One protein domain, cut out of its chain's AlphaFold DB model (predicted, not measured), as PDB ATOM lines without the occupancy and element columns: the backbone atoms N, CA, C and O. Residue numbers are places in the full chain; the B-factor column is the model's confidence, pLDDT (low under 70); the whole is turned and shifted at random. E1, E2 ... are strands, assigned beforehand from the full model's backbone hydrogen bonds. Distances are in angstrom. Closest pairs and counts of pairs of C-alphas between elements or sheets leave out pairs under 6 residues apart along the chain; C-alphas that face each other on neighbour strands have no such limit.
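This is residues 3 to 104 of the 243 residues of an uncharacterized protein of Betaproteobacteria bacterium RBG_16_58_11 (UniProt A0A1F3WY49). There is little regular structure: a small, strongly twisted sheet of E1, E4 and E5 sits amid long loops, with a separate hairpin, E2 and E3, on one side and the loop of residues 64 to 92 on another. The printed part has 102 residues, no named helix and five strands, E1 to E5 along the chain; its class is all strand, with 27 residues in named elements. The sheet, order E1, E4, E5, is antiparallel. The whole is compact, radius of gyration of the C-alphas 14.1 A, spanning 42 by 33 by 25 A.

E1, residues 3 to 8, is antiparallel to E4, residues 54 to 63; N 5 and O 60, 2.8 A, are within hydrogen-bond range. E2, residues 23 to 26, and E3, residues 29 to 32, form a hairpin, N 24 and O 31 at 2.9 A; E2 is apart from E1 and E4. E4 and E5, residues 101 to 103, form a hairpin, N 57 and O 101 at 2.8 A.

E1 runs 17.2 A from C-alpha 3 at (-6.360, 18.444, 32.794). E4 spans 25.1 A; E5 ends at C-alpha 103, (-5.782, 8.200, 50.155).

The printed part has no cut. Three links are long: E1 to E2, E3 to E4, E4 to E5. No printed residue is under 70 in pLDDT.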
ATOM      1  N   SER A   3      -6.881  18.221  31.447       92.31
ATOM      2  CA  SER A   3      -6.360  18.444  32.794       92.31
ATOM      3  C   SER A   3      -7.212  17.700  33.817       92.31
ATOM      4  O   SER A   3      -8.407  17.482  33.605       92.31
ATOM      5  N   PHE A   4      -6.599  17.341  34.942       94.44
ATOM      6  CA  PHE A   4      -7.274  16.690  36.058       94.44
ATOM      7  C   PHE A   4      -7.427  17.651  37.229       94.44
ATOM      8  O   PHE A   4      -6.539  18.461  37.482       94.44
ATOM      9  N   GLY A   5      -8.565  17.541  37.905       95.12
ATOM     10  CA  GLY A   5      -8.927  18.295  39.094       95.12
ATOM     11  C   GLY A   5      -8.989  17.366  40.300       95.12
ATOM     12  O   GLY A   5      -9.521  16.265  40.164       95.12
ATOM     13  N   LEU A   6      -8.453  17.758  41.456       96.38
ATOM     14  CA  LEU A   6      -8.550  16.963  42.684       96.38
ATOM     15  C   LEU A   6      -8.894  17.833  43.881       96.38
ATOM     16  O   LEU A   6      -8.250  18.849  44.114       96.38
ATOM     17  N   GLU A   7      -9.835  17.369  44.689       95.31
ATOM     18  CA  GLU A   7     -10.138  17.918  46.009       95.31
ATOM     19  C   GLU A   7     -10.657  16.801  46.912       95.31
ATOM     20  O   GLU A   7     -10.985  15.708  46.443       95.31
ATOM     21  N   ASN A   8     -10.719  17.039  48.218       94.94
ATOM     22  CA  ASN A   8     -11.255  16.051  49.148       94.94
ATOM     23  C   ASN A   8     -12.564  16.542  49.749       94.94
ATOM     24  O   ASN A   8     -12.562  17.536  50.470       94.94
ATOM     25  N   ASN A   9     -13.637  15.777  49.541       93.12
ATOM     26  CA  ASN A   9     -14.964  16.083  50.069       93.12
ATOM     27  C   ASN A   9     -15.423  17.518  49.737       93.12
ATOM     28  O   ASN A   9     -15.846  18.242  50.636       93.12
ATOM     29  N   ASP A  10     -15.281  17.926  48.469       91.69
ATOM     30  CA  ASP A  10     -15.783  19.214  47.959       91.69
ATOM     31  C   ASP A  10     -15.355  20.418  48.827       91.69
ATOM     32  O   ASP A  10     -16.143  21.302  49.164       91.69
ATOM     33  N   ASN A  11     -14.111  20.391  49.318       92.12
ATOM     34  CA  ASN A  11     -13.612  21.363  50.288       92.12
ATOM     35  C   ASN A  11     -12.923  22.573  49.641       92.12
ATOM     36  O   ASN A  11     -12.471  23.460  50.369       92.12
ATOM     37  N   GLY A  12     -12.791  22.601  48.310       92.06
ATOM     38  CA  GLY A  12     -12.128  23.673  47.571       92.06
ATOM     39  C   GLY A  12     -10.626  23.807  47.821       92.06
ATOM     40  O   GLY A  12     -10.035  24.831  47.471       92.06
ATOM     41  N   THR A  13      -9.993  22.823  48.467       92.94
ATOM     42  CA  THR A  13      -8.532  22.755  48.555       92.94
ATOM     43  C   THR A  13      -8.017  22.015  47.333       92.94
ATOM     44  O   THR A  13      -8.108  20.789  47.266       92.94
ATOM     45  N   ASP A  14      -7.442  22.762  46.395       94.69
ATOM     46  CA  ASP A  14      -6.971  22.208  45.130       94.69
ATOM     47  C   ASP A  14      -5.726  21.322  45.336       94.69
ATOM     48  O   ASP A  14      -4.645  21.781  45.715       94.69
ATOM     49  N   LEU A  15      -5.888  20.023  45.083       96.06
ATOM     50  CA  LEU A  15      -4.854  18.989  45.158       96.06
ATOM     51  C   LEU A  15      -4.371  18.554  43.764       96.06
ATOM     52  O   LEU A  15      -3.609  17.590  43.655       96.06
ATOM     53  N   SER A  16      -4.799  19.235  42.698       95.25
ATOM     54  CA  SER A  16      -4.618  18.798  41.305       95.25
ATOM     55  C   SER A  16      -3.155  18.617  40.913       95.25
ATOM     56  O   SER A  16      -2.811  17.678  40.199       95.25
ATOM     57  N   THR A  17      -2.265  19.455  41.449       94.69
ATOM     58  CA  THR A  17      -0.811  19.397  41.201       94.69
ATOM     59  C   THR A  17      -0.150  18.120  41.719       94.69
ATOM     60  O   THR A  17       0.999  17.837  41.379       94.69
ATOM     61  N   ARG A  18      -0.856  17.337  42.542       94.81
ATOM     62  CA  ARG A  18      -0.350  16.088  43.110       94.81
ATOM     63  C   ARG A  18      -0.686  14.866  42.280       94.81
ATOM     64  O   ARG A  18      -0.067  13.830  42.499       94.81
ATOM     65  N   LEU A  19      -1.634  14.949  41.347       94.62
ATOM     66  CA  LEU A  19      -1.905  13.841  40.439       94.62
ATOM     67  C   LEU A  19      -0.974  13.919  39.233       94.62
ATOM     68  O   LEU A  19      -0.909  14.927  38.536       94.62
ATOM     69  N   THR A  20      -0.308  12.812  38.936       93.19
ATOM     70  CA  THR A  20       0.323  12.585  37.637       93.19
ATOM     71  C   THR A  20      -0.392  11.429  36.960       93.19
ATOM     72  O   THR A  20      -0.351  10.304  37.448       93.19
ATOM     73  N   ALA A  21      -1.046  11.705  35.835       91.50
ATOM     74  CA  ALA A  21      -1.758  10.720  35.026       91.50
ATOM     75  C   ALA A  21      -1.332  10.882  33.556       91.50
ATOM     76  O   ALA A  21      -1.844  11.766  32.867       91.50
ATOM     77  N   PRO A  22      -0.350  10.093  33.078       89.69
ATOM     78  CA  PRO A  22       0.147  10.213  31.713       89.69
ATOM     79  C   PRO A  22      -0.935   9.880  30.685       89.69
ATOM     80  O   PRO A  22      -1.611   8.854  30.781       89.69
ATOM     81  N   GLY A  23      -1.061  10.729  29.672       90.62
ATOM     82  CA  GLY A  23      -1.987  10.525  28.570       90.62
ATOM     83  C   GLY A  23      -1.650  11.392  27.364       90.62
ATOM     84  O   GLY A  23      -0.809  12.292  27.439       90.62
ATOM     85  N   GLY A  24      -2.304  11.114  26.242       90.19
ATOM     86  CA  GLY A  24      -2.077  11.816  24.986       90.19
ATOM     87  C   GLY A  24      -3.299  11.794  24.079       90.19
ATOM     88  O   GLY A  24      -4.166  10.934  24.205       90.19
ATOM     89  N   TRP A  25      -3.357  12.757  23.159       89.88
ATOM     90  CA  TRP A  25      -4.389  12.798  22.129       89.88
ATOM     91  C   TRP A  25      -4.019  11.891  20.960       89.88
ATOM     92  O   TRP A  25      -2.927  12.006  20.403       89.88
ATOM     93  N   LEU A  26      -4.956  11.041  20.554       91.44
ATOM     94  CA  LEU A  26      -4.876  10.235  19.345       91.44
ATOM     95  C   LEU A  26      -6.236  10.274  18.646       91.44
ATOM     96  O   LEU A  26      -7.243   9.907  19.237       91.44
ATOM     97  N   ASN A  27      -6.275  10.738  17.394       90.75
ATOM     98  CA  ASN A  27      -7.493  10.783  16.568       90.75
ATOM     99  C   ASN A  27      -8.712  11.450  17.245       90.75
ATOM    100  O   ASN A  27      -9.843  11.013  17.058       90.75
ATOM    101  N   GLY A  28      -8.487  12.516  18.024       87.19
ATOM    102  CA  GLY A  28      -9.565  13.242  18.710       87.19
ATOM    103  C   GLY A  28     -10.048  12.596  20.013       87.19
ATOM    104  O   GLY A  28     -11.032  13.057  20.579       87.19
ATOM    105  N   GLU A  29      -9.348  11.578  20.515       89.88
ATOM    106  CA  GLU A  29      -9.583  10.958  21.819       89.88
ATOM    107  C   GLU A  29      -8.363  11.160  22.726       89.88
ATOM    108  O   GLU A  29      -7.221  11.023  22.283       89.88
ATOM    109  N   TYR A  30      -8.588  11.510  23.995       90.00
ATOM    110  CA  TYR A  30      -7.517  11.562  24.986       90.00
ATOM    111  C   TYR A  30      -7.421  10.219  25.699       90.00
ATOM    112  O   TYR A  30      -8.327   9.832  26.435       90.00
ATOM    113  N   VAL A  31      -6.306   9.528  25.498       90.69
ATOM    114  CA  VAL A  31      -6.077   8.187  26.031       90.69
ATOM    115  C   VAL A  31      -5.070   8.270  27.168       90.69
ATOM    116  O   VAL A  31      -3.971   8.804  26.998       90.69
ATOM    117  N   LEU A  32      -5.428   7.711  28.325       89.75
ATOM    118  CA  LEU A  32      -4.469   7.443  29.393       89.75
ATOM    119  C   LEU A  32      -3.491   6.372  28.909       89.75
ATOM    120  O   LEU A  32      -3.888   5.260  28.571       89.75
ATOM    121  N   THR A  33      -2.207   6.704  28.862       86.44
ATOM    122  CA  THR A  33      -1.172   5.824  28.297       86.44
ATOM    123  C   THR A  33      -0.578   4.871  29.329       86.44
ATOM    124  O   THR A  33       0.256   4.033  28.995       86.44
ATOM    125  N   SER A  34      -0.988   4.997  30.591       84.12
ATOM    126  CA  SER A  34      -0.504   4.184  31.697       84.12
ATOM    127  C   SER A  34      -1.564   4.055  32.784       84.12
ATOM    128  O   SER A  34      -2.301   4.997  33.069       84.12
ATOM    129  N   THR A  35      -1.587   2.899  33.440       80.44
ATOM    130  CA  THR A  35      -2.350   2.680  34.677       80.44
ATOM    131  C   THR A  35      -1.611   3.184  35.919       80.44
ATOM    132  O   THR A  35      -2.182   3.191  37.004       80.44
ATOM    133  N   ASN A  36      -0.354   3.623  35.785       82.38
ATOM    134  CA  ASN A  36       0.480   4.098  36.892       82.38
ATOM    135  C   ASN A  36       0.220   5.579  37.192       82.38
ATOM    136  O   ASN A  36       1.153   6.383  37.236       82.38
ATOM    137  N   ALA A  37      -1.047   5.954  37.363       88.62
ATOM    138  CA  ALA A  37      -1.363   7.267  37.897       88.62
ATOM    139  C   ALA A  37      -0.849   7.354  39.342       88.62
ATOM    140  O   ALA A  37      -1.037   6.429  40.133       88.62
ATOM    141  N   THR A  38      -0.184   8.451  39.690       91.69
ATOM    142  CA  THR A  38       0.389   8.646  41.025       91.69
ATOM    143  C   THR A  38      -0.212   9.866  41.692       91.69
ATOM    144  O   THR A  38      -0.476  10.877  41.047       91.69
ATOM    145  N   PHE A  39      -0.411   9.772  43.003       93.50
ATOM    146  CA  PHE A  39      -0.758  10.902  43.849       93.50
ATOM    147  C   PHE A  39       0.431  11.185  44.765       93.50
ATOM    148  O   PHE A  39       0.763  10.376  45.635       93.50
ATOM    149  N   SER A  40       1.125  12.291  44.516       93.88
ATOM    150  CA  SER A  40       2.380  12.615  45.185       93.88
ATOM    151  C   SER A  40       2.170  12.916  46.669       93.88
ATOM    152  O   SER A  40       1.081  13.286  47.116       93.88
ATOM    153  N   ARG A  41       3.230  12.751  47.463       92.00
ATOM    154  CA  ARG A  41       3.250  13.138  48.882       92.00
ATOM    155  C   ARG A  41       3.104  14.669  49.020       92.00
ATOM    156  O   ARG A  41       3.374  15.388  48.057       92.00
ATOM    157  N   PRO A  42       2.677  15.182  50.187       91.44
ATOM    158  CA  PRO A  42       2.648  16.622  50.438       91.44
ATOM    159  C   PRO A  42       4.035  17.243  50.242       91.44
ATOM    160  O   PRO A  42       5.037  16.643  50.631       91.44
ATOM    161  N   ALA A  43       4.092  18.437  49.653       88.94
ATOM    162  CA  ALA A  43       5.350  19.161  49.456       88.94
ATOM    163  C   ALA A  43       5.804  19.920  50.717       88.94
ATOM    164  O   ALA A  43       6.983  20.245  50.855       88.94
ATOM    165  N   SER A  44       4.880  20.219  51.635       89.25
ATOM    166  CA  SER A  44       5.183  20.908  52.886       89.25
ATOM    167  C   SER A  44       5.861  19.979  53.896       89.25
ATOM    168  O   SER A  44       5.548  18.795  54.011       89.25
ATOM    169  N   THR A  45       6.798  20.537  54.663       86.31
ATOM    170  CA  THR A  45       7.507  19.837  55.748       86.31
ATOM    171  C   THR A  45       6.816  19.991  57.103       86.31
ATOM    172  O   THR A  45       7.125  19.257  58.041       86.31
ATOM    173  N   THR A  46       5.849  20.904  57.200       88.75
ATOM    174  CA  THR A  46       4.978  21.103  58.361       88.75
ATOM    175  C   THR A  46       3.554  20.663  58.033       88.75
ATOM    176  O   THR A  46       3.102  20.936  56.921       88.75
ATOM    177  N   PRO A  47       2.830  20.042  58.981       92.06
ATOM    178  CA  PRO A  47       1.455  19.624  58.749       92.06
ATOM    179  C   PRO A  47       0.530  20.754  58.293       92.06
ATOM    180  O   PRO A  47       0.481  21.813  58.919       92.06
ATOM    181  N   ASP A  48      -0.236  20.493  57.238       90.75
ATOM    182  CA  ASP A  48      -1.280  21.372  56.708       90.75
ATOM    183  C   ASP A  48      -2.448  20.544  56.130       90.75
ATOM    184  O   ASP A  48      -2.456  19.312  56.193       90.75
ATOM    185  N   ALA A  49      -3.442  21.216  55.541       87.00
ATOM    186  CA  ALA A  49      -4.610  20.564  54.942       87.00
ATOM    187  C   ALA A  49      -4.267  19.606  53.778       87.00
ATOM    188  O   ALA A  49      -5.076  18.749  53.419       87.00
ATOM    189  N   THR A  50      -3.067  19.702  53.199       89.94
ATOM    190  CA  THR A  50      -2.603  18.827  52.115       89.94
ATOM    191  C   THR A  50      -2.004  17.518  52.631       89.94
ATOM    192  O   THR A  50      -1.801  16.589  51.851       89.94
ATOM    193  N   TRP A  51      -1.767  17.363  53.934       92.56
ATOM    194  CA  TRP A  51      -1.308  16.084  54.491       92.56
ATOM    195  C   TRP A  51      -2.421  15.030  54.544       92.56
ATOM    196  O   TRP A  51      -2.140  13.836  54.653       92.56
ATOM    197  N   GLY A  52      -3.676  15.453  54.384       88.62
ATOM    198  CA  GLY A  52      -4.841  14.597  54.532       88.62
ATOM    199  C   GLY A  52      -5.160  14.357  56.012       88.62
ATOM    200  O   GLY A  52      -4.850  15.183  56.858       88.62
ATOM    201  N   ALA A  53      -5.793  13.251  56.382       92.94
ATOM    202  CA  ALA A  53      -6.157  12.134  55.523       92.94
ATOM    203  C   ALA A  53      -7.298  12.446  54.533       92.94
ATOM    204  O   ALA A  53      -8.207  13.206  54.854       92.94
ATOM    205  N   PHE A  54      -7.282  11.811  53.356       94.38
ATOM    206  CA  PHE A  54      -8.319  11.990  52.337       94.38
ATOM    207  C   PHE A  54      -9.243  10.779  52.312       94.38
ATOM    208  O   PHE A  54      -8.873   9.712  51.826       94.38
ATOM    209  N   ASP A  55     -10.429  10.921  52.894       92.88
ATOM    210  CA  ASP A  55     -11.427   9.849  52.941       92.88
ATOM    211  C   ASP A  55     -12.366   9.836  51.733       92.88
ATOM    212  O   ASP A  55     -12.996   8.814  51.468       92.88
ATOM    213  N   GLN A  56     -12.446  10.959  51.019       94.94
ATOM    214  CA  GLN A  56     -13.314  11.160  49.864       94.94
ATOM    215  C   GLN A  56     -12.577  12.024  48.838       94.94
ATOM    216  O   GLN A  56     -13.036  13.104  48.470       94.94
ATOM    217  N   LEU A  57     -11.386  11.579  48.427       95.69
ATOM    218  CA  LEU A  57     -10.641  12.236  47.361       95.69
ATOM    219  C   LEU A  57     -11.431  12.077  46.062       95.69
ATOM    220  O   LEU A  57     -11.633  10.960  45.579       95.69
ATOM    221  N   GLU A  58     -11.895  13.187  45.514       95.69
ATOM    222  CA  GLU A  58     -12.599  13.234  44.244       95.69
ATOM    223  C   GLU A  58     -11.596  13.566  43.139       95.69
ATOM    224  O   GLU A  58     -10.713  14.408  43.313       95.69
ATOM    225  N   ILE A  59     -11.717  12.875  42.006       95.31
ATOM    226  CA  ILE A  59     -10.922  13.158  40.809       95.31
ATOM    227  C   ILE A  59     -11.895  13.584  39.722       95.31
ATOM    228  O   ILE A  59     -12.863  12.877  39.426       95.31
ATOM    229  N   GLY A  60     -11.621  14.738  39.131       94.62
ATOM    230  CA  GLY A  60     -12.349  15.293  38.010       94.62
ATOM    231  C   GLY A  60     -11.472  15.436  36.778       94.62
ATOM    232  O   GLY A  60     -10.246  15.498  36.859       94.62
ATOM    233  N   ILE A  61     -12.112  15.517  35.619       93.75
ATOM    234  CA  ILE A  61     -11.468  15.767  34.334       93.75
ATOM    235  C   ILE A  61     -12.065  17.012  33.688       93.75
ATOM    236  O   ILE A  61     -13.266  17.270  33.780       93.75
ATOM    237  N   THR A  62     -11.223  17.791  33.026       92.94
ATOM    238  CA  THR A  62     -11.651  18.883  32.158       92.94
ATOM    239  C   THR A  62     -10.843  18.876  30.868       92.94
ATOM    240  O   THR A  62      -9.751  18.308  30.798       92.94
ATOM    241  N   ALA A  63     -11.376  19.524  29.839       89.44
ATOM    242  CA  ALA A  63     -10.680  19.751  28.587       89.44
ATOM    243  C   ALA A  63     -10.743  21.240  28.245       89.44
ATOM    244  O   ALA A  63     -11.811  21.838  28.163       89.44
ATOM    245  N   ALA A  64      -9.581  21.854  28.055       81.81
ATOM    246  CA  ALA A  64      -9.458  23.177  27.473       81.81
ATOM    247  C   ALA A  64      -9.406  23.060  25.949       81.81
ATOM    248  O   ALA A  64      -8.489  22.437  25.406       81.81
ATOM    249  N   ASP A  65     -10.361  23.689  25.287       79.81
ATOM    250  CA  ASP A  65     -10.364  23.944  23.854       79.81
ATOM    251  C   ASP A  65     -10.216  25.459  23.655       79.81
ATOM    252  O   ASP A  65     -10.843  26.238  24.381       79.81
ATOM    253  N   ALA A  66      -9.339  25.870  22.736       81.50
ATOM    254  CA  ALA A  66      -9.092  27.281  22.446       81.50
ATOM    255  C   ALA A  66     -10.309  27.956  21.794       81.50
ATOM    256  O   ALA A  66     -10.508  29.155  21.985       81.50
ATOM    257  N   ASP A  67     -11.143  27.181  21.099       82.88
ATOM    258  CA  ASP A  67     -12.341  27.663  20.412       82.88
ATOM    259  C   ASP A  67     -13.548  27.783  21.361       82.88
ATOM    260  O   ASP A  67     -14.547  28.432  21.045       82.88
ATOM    261  N   VAL A  68     -13.455  27.205  22.566       79.06
ATOM    262  CA  VAL A  68     -14.494  27.281  23.599       79.06
ATOM    263  C   VAL A  68     -14.110  28.322  24.647       79.06
ATOM    264  O   VAL A  68     -13.170  28.148  25.426       79.06
ATOM    265  N   THR A  69     -14.870  29.412  24.710       76.19
ATOM    266  CA  THR A  69     -14.671  30.496  25.691       76.19
ATOM    267  C   THR A  69     -15.620  30.411  26.887       76.19
ATOM    268  O   THR A  69     -15.394  31.076  27.898       76.19
ATOM    269  N   THR A  70     -16.657  29.572  26.810       77.31
ATOM    270  CA  THR A  70     -17.665  29.394  27.860       77.31
ATOM    271  C   THR A  70     -17.275  28.301  28.862       77.31
ATOM    272  O   THR A  70     -16.633  27.305  28.530       77.31
ATOM    273  N   ILE A  71     -17.663  28.500  30.124       74.00
ATOM    274  CA  ILE A  71     -17.561  27.522  31.217       74.00
ATOM    275  C   ILE A  71     -18.999  27.083  31.554       74.00
ATOM    276  O   ILE A  71     -19.870  27.955  31.586       74.00
ATOM    277  N   PRO A  72     -19.279  25.787  31.798       73.31
ATOM    278  CA  PRO A  72     -18.359  24.646  31.857       73.31
ATOM    279  C   PRO A  72     -17.828  24.205  30.487       73.31
ATOM    280  O   PRO A  72     -18.551  24.202  29.497       73.31
ATOM    281  N   ARG A  73     -16.558  23.779  30.446       81.06
ATOM    282  CA  ARG A  73     -15.896  23.286  29.221       81.06
ATOM    283  C   ARG A  73     -16.225  21.827  28.891       81.06
ATOM    284  O   ARG A  73     -15.974  21.370  27.784       81.06
ATOM    285  N   VAL A  74     -16.774  21.100  29.861       87.44
ATOM    286  CA  VAL A  74     -17.201  19.705  29.737       87.44
ATOM    287  C   VAL A  74     -18.679  19.628  30.099       87.44
ATOM    288  O   VAL A  74     -19.132  20.251  31.058       87.44
ATOM    289  N   SER A  75     -19.453  18.878  29.316       88.25
ATOM    290  CA  SER A  75     -20.879  18.707  29.589       88.25
ATOM    291  C   SER A  75     -21.094  17.982  30.920       88.25
ATOM    292  O   SER A  75     -20.458  16.965  31.199       88.25
ATOM    293  N   GLY A  76     -22.004  18.507  31.741       89.31
ATOM    294  CA  GLY A  76     -22.352  17.918  33.032       89.31
ATOM    295  C   GLY A  76     -21.267  18.032  34.103       89.31
ATOM    296  O   GLY A  76     -21.275  17.201  35.013       89.31
ATOM    297  N   SER A  77     -20.346  19.001  33.989       92.19
ATOM    298  CA  SER A  77     -19.395  19.336  35.054       92.19
ATOM    299  C   SER A  77     -20.097  19.524  36.398       92.19
ATOM    300  O   SER A  77     -21.129  20.186  36.485       92.19
ATOM    301  N   ASP A  78     -19.506  18.955  37.440       92.75
ATOM    302  CA  ASP A  78     -20.068  18.820  38.786       92.75
ATOM    303  C   ASP A  78     -18.994  18.921  39.891       92.75
ATOM    304  O   ASP A  78     -19.235  18.512  41.025       92.75
ATOM    305  N   MET A  79     -17.814  19.467  39.568       93.50
ATOM    306  CA  MET A  79     -16.702  19.675  40.504       93.50
ATOM    307  C   MET A  79     -15.928  20.968  40.219       93.50
ATOM    308  O   MET A  79     -15.794  21.392  39.060       93.50
ATOM    309  N   ASN A  80     -15.385  21.577  41.277       94.12
ATOM    310  CA  ASN A  80     -14.436  22.681  41.191       94.12
ATOM    311  C   ASN A  80     -13.362  22.559  42.290       94.12
ATOM    312  O   ASN A  80     -13.581  23.054  43.387       94.12
ATOM    313  N   PRO A  81     -12.158  22.047  41.972       94.38
ATOM    314  CA  PRO A  81     -11.097  21.829  42.956       94.38
ATOM    315  C   PRO A  81     -10.699  23.051  43.794       94.38
ATOM    316  O   PRO A  81     -10.124  22.902  44.867       94.38
ATOM    317  N   ALA A  82     -10.955  24.261  43.289       92.62
ATOM    318  CA  ALA A  82     -10.555  25.517  43.914       92.62
ATOM    319  C   ALA A  82     -11.665  26.184  44.749       92.62
ATOM    320  O   ALA A  82     -11.455  27.285  45.264       92.62
ATOM    321  N   ALA A  83     -12.856  25.587  44.852       91.81
ATOM    322  CA  ALA A  83     -13.959  26.144  45.629       91.81
ATOM    323  C   ALA A  83     -14.805  25.041  46.266       91.81
ATOM    324  O   ALA A  83     -15.073  24.030  45.637       91.81
ATOM    325  N   ALA A  84     -15.256  25.266  47.500       91.62
ATOM    326  CA  ALA A  84     -16.192  24.354  48.138       91.62
ATOM    327  C   ALA A  84     -17.565  24.471  47.465       91.62
ATOM    328  O   ALA A  84     -18.191  25.539  47.493       91.62
ATOM    329  N   GLY A  85     -18.019  23.386  46.850       86.56
ATOM    330  CA  GLY A  85     -19.136  23.406  45.925       86.56
ATOM    331  C   GLY A  85     -18.798  24.155  44.638       86.56
ATOM    332  O   GLY A  85     -17.814  24.886  44.518       86.56
ATOM    333  N   CYS A  86     -19.662  24.012  43.634       83.44
ATOM    334  CA  CYS A  86     -19.410  24.671  42.354       83.44
ATOM    335  C   CYS A  86     -20.617  25.341  41.697       83.44
ATOM    336  O   CYS A  86     -20.417  26.285  40.935       83.44
ATOM    337  N   GLY A  87     -21.864  24.970  42.016       78.38
ATOM    338  CA  GLY A  87     -23.053  25.621  41.447       78.38
ATOM    339  C   GLY A  87     -23.001  25.690  39.912       78.38
ATOM    340  O   GLY A  87     -22.814  24.674  39.254       78.38
ATOM    341  N   ALA A  88     -23.124  26.888  39.329       73.81
ATOM    342  CA  ALA A  88     -22.957  27.095  37.881       73.81
ATOM    343  C   ALA A  88     -21.481  27.178  37.417       73.81
ATOM    344  O   ALA A  88     -21.213  27.243  36.222       73.81
ATOM    345  N   GLY A  89     -20.525  27.202  38.349       84.19
ATOM    346  CA  GLY A  89     -19.086  27.359  38.116       84.19
ATOM    347  C   GLY A  89     -18.286  26.054  38.124       84.19
ATOM    348  O   GLY A  89     -17.063  26.102  38.248       84.19
ATOM    349  N   CYS A  90     -18.933  24.891  38.021       90.62
ATOM    350  CA  CYS A  90     -18.236  23.606  37.937       90.62
ATOM    351  C   CYS A  90     -17.388  23.549  36.664       90.62
ATOM    352  O   CYS A  90     -17.896  23.687  35.554       90.62
ATOM    353  N   THR A  91     -16.084  23.342  36.803       91.56
ATOM    354  CA  THR A  91     -15.141  23.340  35.673       91.56
ATOM    355  C   THR A  91     -14.686  21.935  35.295       91.56
ATOM    356  O   THR A  91     -14.221  21.737  34.170       91.56
ATOM    357  N   TYR A  92     -14.892  20.962  36.183       94.38
ATOM    358  CA  TYR A  92     -14.504  19.566  36.014       94.38
ATOM    359  C   TYR A  92     -15.716  18.642  36.094       94.38
ATOM    360  O   TYR A  92     -16.679  18.915  36.812       94.38
ATOM    361  N   LYS A  93     -15.633  17.518  35.381       93.75
ATOM    362  CA  LYS A  93     -16.542  16.383  35.525       93.75
ATOM    363  C   LYS A  93     -15.919  15.332  36.436       93.75
ATOM    364  O   LYS A  93     -14.835  14.846  36.116       93.75
ATOM    365  N   LYS A  94     -16.592  14.942  37.518       93.81
ATOM    366  CA  LYS A  94     -16.137  13.860  38.402       93.81
ATOM    367  C   LYS A  94     -16.114  12.526  37.674       93.81
ATOM    368  O   LYS A  94     -17.067  12.161  36.986       93.81
ATOM    369  N   ILE A  95     -15.015  11.799  37.859       92.56
ATOM    370  CA  ILE A  95     -14.805  10.445  37.325       92.56
ATOM    371  C   ILE A  95     -14.675   9.393  38.432       92.56
ATOM    372  O   ILE A  95     -14.739   8.196  38.162       92.56
ATOM    373  N   THR A  96     -14.518   9.815  39.687       92.81
ATOM    374  CA  THR A  96     -14.611   8.928  40.851       92.81
ATOM    375  C   THR A  96     -16.060   8.548  41.148       92.81
ATOM    376  O   THR A  96     -16.977   9.342  40.939       92.81
ATOM    377  N   ALA A  97     -16.267   7.345  41.690       88.44
ATOM    378  CA  ALA A  97     -17.570   6.915  42.190       88.44
ATOM    379  C   ALA A  97     -18.063   7.799  43.354       88.44
ATOM    380  O   ALA A  97     -17.286   8.523  43.984       88.44
ATOM    381  N   ALA A  98     -19.361   7.706  43.662       83.81
ATOM    382  CA  ALA A  98     -19.950   8.386  44.812       83.81
ATOM    383  C   ALA A  98     -19.200   8.008  46.103       83.81
ATOM    384  O   ALA A  98     -19.032   6.829  46.409       83.81
ATOM    385  N   GLY A  99     -18.748   9.020  46.847       84.88
ATOM    386  CA  GLY A  99     -17.915   8.845  48.039       84.88
ATOM    387  C   GLY A  99     -16.404   8.945  47.796       84.88
ATOM    388  O   GLY A  99     -15.660   8.918  48.771       84.88
ATOM    389  N   GLY A 100     -15.952   9.115  46.550       91.00
ATOM    390  CA  GLY A 100     -14.545   9.344  46.217       91.00
ATOM    391  C   GLY A 100     -13.649   8.119  46.436       91.00
ATOM    392  O   GLY A 100     -14.116   6.984  46.555       91.00
ATOM    393  N   THR A 101     -12.338   8.350  46.473       92.00
ATOM    394  CA  THR A 101     -11.328   7.342  46.823       92.00
ATOM    395  C   THR A 101     -10.601   7.710  48.115       92.00
ATOM    396  O   THR A 101     -10.474   8.883  48.466       92.00
ATOM    397  N   LYS A 102     -10.109   6.703  48.840       92.00
ATOM    398  CA  LYS A 102      -9.385   6.902  50.100       92.00
ATOM    399  C   LYS A 102      -7.885   6.937  49.847       92.00
ATOM    400  O   LYS A 102      -7.324   5.954  49.377       92.00
ATOM    401  N   MET A 103      -7.235   8.031  50.233       91.81
ATOM    402  CA  MET A 103      -5.782   8.200  50.155       91.81
ATOM    403  C   MET A 103      -5.235   8.674  51.503       91.81
ATOM    404  O   MET A 103      -5.751   9.604  52.127       91.81
ATOM    405  N   ARG A 104      -4.171   8.024  51.981       91.38
ATOM    406  CA  ARG A 104      -3.585   8.284  53.302       91.38
ATOM    407  C   ARG A 104      -2.117   8.664  53.163       91.38
ATOM    408  O   ARG A 104      -1.369   7.997  52.457       91.38
TER     409      ARG A 104